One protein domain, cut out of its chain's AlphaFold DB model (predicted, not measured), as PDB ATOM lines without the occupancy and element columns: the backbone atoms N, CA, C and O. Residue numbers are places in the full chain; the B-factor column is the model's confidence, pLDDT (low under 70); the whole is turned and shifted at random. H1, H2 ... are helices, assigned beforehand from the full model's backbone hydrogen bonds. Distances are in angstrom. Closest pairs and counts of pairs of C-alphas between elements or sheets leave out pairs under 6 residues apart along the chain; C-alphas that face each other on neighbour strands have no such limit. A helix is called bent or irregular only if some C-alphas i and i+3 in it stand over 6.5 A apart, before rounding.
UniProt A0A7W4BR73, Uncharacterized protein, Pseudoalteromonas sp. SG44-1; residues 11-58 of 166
ATOM      1  N   ASP A  11      -5.743 -91.402 473.453       84.50
ATOM      2  CA  ASP A  11      -6.102 -92.820 473.368       84.50
ATOM      3  C   ASP A  11      -5.614 -93.608 474.593       84.50
ATOM      4  O   ASP A  11      -6.350 -94.423 475.157       84.50
ATOM      5  N   ASP A  12      -4.401 -93.314 475.070       85.31
ATOM      6  CA  ASP A  12      -3.851 -93.927 476.280       85.31
ATOM      7  C   ASP A  12      -4.630 -93.540 477.530       85.31
ATOM      8  O   ASP A  12      -4.886 -94.389 478.385       85.31
ATOM      9  N   PHE A  13      -5.061 -92.282 477.620       86.31
ATOM     10  CA  PHE A  13      -5.898 -91.819 478.717       86.31
ATOM     11  C   PHE A  13      -7.219 -92.598 478.782       86.31
ATOM     12  O   PHE A  13      -7.581 -93.094 479.849       86.31
ATOM     13  N   TYR A  14      -7.922 -92.757 477.655       87.69
ATOM     14  CA  TYR A  14      -9.174 -93.521 477.626       87.69
ATOM     15  C   TYR A  14      -8.961 -95.013 477.897       87.69
ATOM     16  O   TYR A  14      -9.774 -95.632 478.587       87.69
ATOM     17  N   SER A  15      -7.869 -95.587 477.388       88.19
ATOM     18  CA  SER A  15      -7.505 -96.984 477.640       88.19
ATOM     19  C   SER A  15      -7.272 -97.240 479.133       88.19
ATOM     20  O   SER A  15      -7.871 -98.151 479.711       88.19
ATOM     21  N   LEU A  16      -6.482 -96.383 479.788       89.56
ATOM     22  CA  LEU A  16      -6.210 -96.456 481.225       89.56
ATOM     23  C   LEU A  16      -7.462 -96.205 482.073       89.56
ATOM     24  O   LEU A  16      -7.712 -96.943 483.027       89.56
ATOM     25  N   ASP A  17      -8.287 -95.215 481.722       88.75
ATOM     26  CA  ASP A  17      -9.559 -94.957 482.406       88.75
ATOM     27  C   ASP A  17     -10.492 -96.176 482.326       88.75
ATOM     28  O   ASP A  17     -10.997 -96.639 483.353       88.75
ATOM     29  N   SER A  18     -10.658 -96.768 481.139       90.75
ATOM     30  CA  SER A  18     -11.438 -98.002 480.971       90.75
ATOM     31  C   SER A  18     -10.869 -99.144 481.814       90.75
ATOM     32  O   SER A  18     -11.615 -99.837 482.507       90.75
ATOM     33  N   LEU A  19      -9.544 -99.312 481.812       90.81
ATOM     34  CA  LEU A  19      -8.878-100.359 482.578       90.81
ATOM     35  C   LEU A  19      -9.069-100.180 484.090       90.81
ATOM     36  O   LEU A  19      -9.342-101.162 484.771       90.81
ATOM     37  N   SER A  20      -8.992 -98.953 484.617       91.06
ATOM     38  CA  SER A  20      -9.241 -98.688 486.047       91.06
ATOM     39  C   SER A  20     -10.678 -98.962 486.471       91.06
ATOM     40  O   SER A  20     -10.917 -99.391 487.594       91.06
ATOM     41  N   LYS A  21     -11.656 -98.772 485.580       90.38
ATOM     42  CA  LYS A  21     -13.053 -99.127 485.868       90.38
ATOM     43  C   LYS A  21     -13.241-100.637 485.970       90.38
ATOM     44  O   LYS A  21     -14.015-101.102 486.803       90.38
ATOM     45  N   GLU A  22     -12.538-101.395 485.132       91.88
ATOM     46  CA  GLU A  22     -12.552-102.861 485.165       91.88
ATOM     47  C   GLU A  22     -11.730-103.434 486.328       91.88
ATOM     48  O   GLU A  22     -12.110-104.440 486.926       91.88
ATOM     49  N   LEU A  23     -10.617-102.781 486.666       92.38
ATOM     50  CA  LEU A  23      -9.686-103.158 487.724       92.38
ATOM     51  C   LEU A  23      -9.543-101.987 488.713       92.38
ATOM     52  O   LEU A  23      -8.536-101.281 488.672       92.38
ATOM     53  N   PRO A  24     -10.517-101.786 489.629       89.12
ATOM     54  CA  PRO A  24     -10.566-100.611 490.507       89.12
ATOM     55  C   PRO A  24      -9.310-100.380 491.341       89.12
ATOM     56  O   PRO A  24      -8.977 -99.241 491.644       89.12
ATOM     57  N   TRP A  25      -8.595-101.453 491.679       89.06
ATOM     58  CA  TRP A  25      -7.345-101.378 492.430       89.06
ATOM     59  C   TRP A  25      -6.239-100.635 491.674       89.06
ATOM     60  O   TRP A  25      -5.378-100.045 492.307       89.06
ATOM     61  N   LEU A  26      -6.263-100.578 490.338       89.25
ATOM     62  CA  LEU A  26      -5.303 -99.771 489.572       89.25
ATOM     63  C   LEU A  26      -5.467 -98.268 489.813       89.25
ATOM     64  O   LEU A  26      -4.541 -97.505 489.543       89.25
ATOM     65  N   ASP A  27      -6.636 -97.847 490.303       86.31
ATOM     66  CA  ASP A  27      -6.898 -96.450 490.618       86.31
ATOM     67  C   ASP A  27      -6.375 -96.031 491.999       86.31
ATOM     68  O   ASP A  27      -6.387 -94.840 492.323       86.31
ATOM     69  N   ASP A  28      -5.887 -96.977 492.806       86.88
ATOM     70  CA  ASP A  28      -5.301 -96.667 494.103       86.88
ATOM     71  C   ASP A  28      -3.987 -95.894 493.926       86.88
ATOM     72  O   ASP A  28      -3.163 -96.155 493.041       86.88
ATOM     73  N   ARG A  29      -3.775 -94.909 494.806       85.69
ATOM     74  CA  ARG A  29      -2.654 -93.956 494.730       85.69
ATOM     75  C   ARG A  29      -1.286 -94.637 494.642       85.69
ATOM     76  O   ARG A  29      -0.366 -94.079 494.052       85.69
ATOM     77  N   GLU A  30      -1.154 -95.810 495.249       87.44
ATOM     78  CA  GLU A  30       0.082 -96.589 495.284       87.44
ATOM     79  C   GLU A  30       0.479 -97.191 493.926       87.44
ATOM     80  O   GLU A  30       1.666 -97.409 493.691       87.44
ATOM     81  N   TYR A  31      -0.473 -97.393 493.006       88.25
ATOM     82  CA  TYR A  31      -0.206 -98.006 491.699       88.25
ATOM     83  C   TYR A  31      -0.216 -97.010 490.539       88.25
ATOM     84  O   TYR A  31       0.416 -97.270 489.513       88.25
ATOM     85  N   GLN A  32      -0.874 -95.855 490.690       86.31
ATOM     86  CA  GLN A  32      -1.067 -94.893 489.598       86.31
ATOM     87  C   GLN A  32       0.237 -94.488 488.895       86.31
ATOM     88  O   GLN A  32       0.299 -94.503 487.667       86.31
ATOM     89  N   SER A  33       1.297 -94.164 489.644       86.44
ATOM     90  CA  SER A  33       2.580 -93.765 489.045       86.44
ATOM     91  C   SER A  33       3.262 -94.908 488.298       86.44
ATOM     92  O   SER A  33       3.859 -94.681 487.250       86.44
ATOM     93  N   GLY A  34       3.164 -96.134 488.819       89.50
ATOM     94  CA  GLY A  34       3.741 -97.315 488.180       89.50
ATOM     95  C   GLY A  34       3.031 -97.664 486.875       89.50
ATOM     96  O   GLY A  34       3.685 -97.997 485.893       89.50
ATOM     97  N   ILE A  35       1.705 -97.529 486.844       89.69
ATOM     98  CA  ILE A  35       0.904 -97.787 485.645       89.69
ATOM     99  C   ILE A  35       1.151 -96.741 484.563       89.69
ATOM    100  O   ILE A  35       1.306 -97.114 483.405       89.69
ATOM    101  N   LEU A  36       1.246 -95.459 484.927       87.62
ATOM    102  CA  LEU A  36       1.585 -94.404 483.969       87.62
ATOM    103  C   LEU A  36       2.981 -94.618 483.373       87.62
ATOM    104  O   LEU A  36       3.118 -94.625 482.155       87.62
ATOM    105  N   ALA A  37       3.987 -94.887 484.213       87.88
ATOM    106  CA  ALA A  37       5.343 -95.175 483.746       87.88
ATOM    107  C   ALA A  37       5.389 -96.417 482.841       87.88
ATOM    108  O   ALA A  37       6.049 -96.414 481.806       87.88
ATOM    109  N   LEU A  38       4.644 -97.472 483.190       89.19
ATOM    110  CA  LEU A  38       4.516 -98.652 482.340       89.19
ATOM    111  C   LEU A  38       3.904 -98.290 480.981       89.19
ATOM    112  O   LEU A  38       4.400 -98.741 479.958       89.19
ATOM    113  N   TRP A  39       2.860 -97.461 480.950       88.62
ATOM    114  CA  TRP A  39       2.211 -97.049 479.703       88.62
ATOM    115  C   TRP A  39       3.101 -96.193 478.800       88.62
ATOM    116  O   TRP A  39       2.985 -96.285 477.580       88.62
ATOM    117  N   GLU A  40       3.996 -95.396 479.385       85.94
ATOM    118  CA  GLU A  40       4.984 -94.594 478.656       85.94
ATOM    119  C   GLU A  40       6.076 -95.460 478.001       85.94
ATOM    120  O   GLU A  40       6.544 -95.150 476.902       85.94
ATOM    121  N   GLU A  41       6.460 -96.570 478.636       88.81
ATOM    122  CA  GLU A  41       7.452 -97.512 478.097       88.81
ATOM    123  C   GLU A  41       6.892 -98.384 476.958       88.81
ATOM    124  O   GLU A  41       7.621 -98.789 476.045       88.81
ATOM    125  N   LEU A  42       5.588 -98.669 476.976       89.88
ATOM    126  CA  LEU A  42       4.925 -99.487 475.961       89.88
ATOM    127  C   LEU A  42       4.597 -98.636 474.728       89.88
ATOM    128  O   LEU A  42       3.657 -97.847 474.723       89.88
ATOM    129  N   LYS A  43       5.372 -98.800 473.651       81.56
ATOM    130  CA  LYS A  43       5.249 -97.966 472.438       81.56
ATOM    131  C   LYS A  43       4.263 -98.493 471.400       81.56
ATOM    132  O   LYS A  43       3.838 -97.724 470.542       81.56
ATOM    133  N   ASP A  44       3.930 -99.777 471.451       89.06
ATOM    134  CA  ASP A  44       3.055-100.437 470.484       89.06
ATOM    135  C   ASP A  44       1.789-101.008 471.138       89.06
ATOM    136  O   ASP A  44       1.774-101.390 472.313       89.06
ATOM    137  N   ASP A  45       0.722-101.071 470.346       88.19
ATOM    138  CA  ASP A  45      -0.604-101.477 470.813       88.19
ATOM    139  C   ASP A  45      -0.669-102.955 471.221       88.19
ATOM    140  O   ASP A  45      -1.423-103.311 472.129       88.19
ATOM    141  N   GLU A  46       0.136-103.823 470.601       92.50
ATOM    142  CA  GLU A  46       0.163-105.252 470.929       92.50
ATOM    143  C   GLU A  46       0.760-105.482 472.323       92.50
ATOM    144  O   GLU A  46       0.195-106.232 473.124       92.50
ATOM    145  N   SER A  47       1.842-104.780 472.666       92.88
ATOM    146  CA  SER A  47       2.434-104.822 474.005       92.88
ATOM    147  C   SER A  47       1.477-104.282 475.073       92.88
ATOM    148  O   SER A  47       1.319-104.901 476.130       92.88
ATOM    149  N   LYS A  48       0.775-103.171 474.796       91.38
ATOM    150  CA  LYS A  48      -0.256-102.626 475.703       91.38
ATOM    151  C   LYS A  48      -1.386-103.625 475.927       91.38
ATOM    152  O   LYS A  48      -1.773-103.884 477.066       91.38
ATOM    153  N   LYS A  49      -1.880-104.245 474.855       92.50
ATOM    154  CA  LYS A  49      -2.928-105.267 474.917       92.50
ATOM    155  C   LYS A  49      -2.499-106.487 475.735       92.50
ATOM    156  O   LYS A  49      -3.269-106.957 476.571       92.50
ATOM    157  N   LEU A  50      -1.265-106.959 475.556       94.00
ATOM    158  CA  LEU A  50      -0.711-108.052 476.356       94.00
ATOM    159  C   LEU A  50      -0.671-107.698 477.849       94.00
ATOM    160  O   LEU A  50      -1.069-108.509 478.684       94.00
ATOM    161  N   VAL A  51      -0.218-106.492 478.198       93.62
ATOM    162  CA  VAL A  51      -0.171-106.036 479.594       93.62
ATOM    163  C   VAL A  51      -1.570-105.949 480.199       93.62
ATOM    164  O   VAL A  51      -1.767-106.426 481.316       93.62
ATOM    165  N   ILE A  52      -2.557-105.434 479.461       92.94
ATOM    166  CA  ILE A  52      -3.964-105.441 479.889       92.94
ATOM    167  C   ILE A  52      -4.422-106.867 480.211       92.94
ATOM    168  O   ILE A  52      -4.976-107.111 481.285       92.94
ATOM    169  N   ASP A  53      -4.159-107.818 479.317       94.38
ATOM    170  CA  ASP A  53      -4.542-109.218 479.509       94.38
ATOM    171  C   ASP A  53      -3.853-109.853 480.723       94.38
ATOM    172  O   ASP A  53      -4.457-110.685 481.403       94.38
ATOM    173  N   LEU A  54      -2.606-109.478 481.016       94.31
ATOM    174  CA  LEU A  54      -1.889-109.938 482.204       94.31
ATOM    175  C   LEU A  54      -2.478-109.339 483.484       94.31
ATOM    176  O   LEU A  54      -2.760-110.084 484.421       94.31
ATOM    177  N   LEU A  55      -2.729-108.029 483.512       93.31
ATOM    178  CA  LEU A  55      -3.323-107.343 484.663       93.31
ATOM    179  C   LEU A  55      -4.714-107.900 484.994       93.31
ATOM    180  O   LEU A  55      -5.027-108.121 486.161       93.31
ATOM    181  N   LYS A  56      -5.515-108.225 483.972       92.44
ATOM    182  CA  LYS A  56      -6.838-108.852 484.133       92.44
ATOM    183  C   LYS A  56      -6.792-110.263 484.727       92.44
ATOM    184  O   LYS A  56      -7.797-110.727 485.261       92.44
ATOM    185  N   ARG A  57      -5.653-110.959 484.647       93.12
ATOM    186  CA  ARG A  57      -5.460-112.290 485.257       93.12
ATOM    187  C   ARG A  57      -5.022-112.209 486.716       93.12
ATOM    188  O   ARG A  57      -5.072-113.223 487.413       93.12
ATOM    189  N   LEU A  58      -4.584-111.040 487.181       90.94
ATOM    190  CA  LEU A  58      -4.187-110.852 488.568       90.94
ATOM    191  C   LEU A  58      -5.419-110.765 489.463       90.94
ATOM    192  O   LEU A  58      -6.408-110.101 489.156       90.94
TER     193      LEU A  58
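This is residues 11 to 58 of the 166 residues of an uncharacterized protein of Pseudoalteromonas sp. SG44-1 (UniProt A0A7W4BR73). H3, H4 and H1 make a small three-helix bundle, their centres in a triangle and H3 running opposite ways to the other two; short H2 is at one end. The printed part has 48 residues with four named helices, H1 to H4 along the chain, all helix. It is compact, radius of gyration of the C-alphas 10.0 A, spanning 25 by 20 by 17 A.

Find H3, residues 29 to 41, from C-alpha 29 at (-2.654, -93.956, 494.730); it runs 19.8 A and is irregular, C-alphas 30 and 33 being 7.3 A apart. H4, residues 45 to 57, runs 18.7 A to C-alpha 57 at (-5.460, -112.290, 485.257). H1 is residues 11 to 22, 16.8 A; H2 is residues 24 to 27, 5.5 A.

H3 and H4 are close but not clearly touching, closest C-alphas Trp 39 and Lys 48 at 7.3 A, a shallow tilt of 30 degrees, opposite ways. H1 is likewise close but not clearly touching to H4, closest C-alphas Leu 19 and Ile 52 at 7.6 A. H2 only just touches H3, only at the corner, with 3 pairs of C-alphas within 8 A. Every O i to N i+4 pair is within hydrogen-bond range in H1 and H4, 7 of 9 in H3; H2 is too short for one.

Arg 29 and Glu 46 have the C-alphas farthest apart, 26.5 A. The printed part has no cut, its three links are tight, and no printed residue is under 70 in pLDDT.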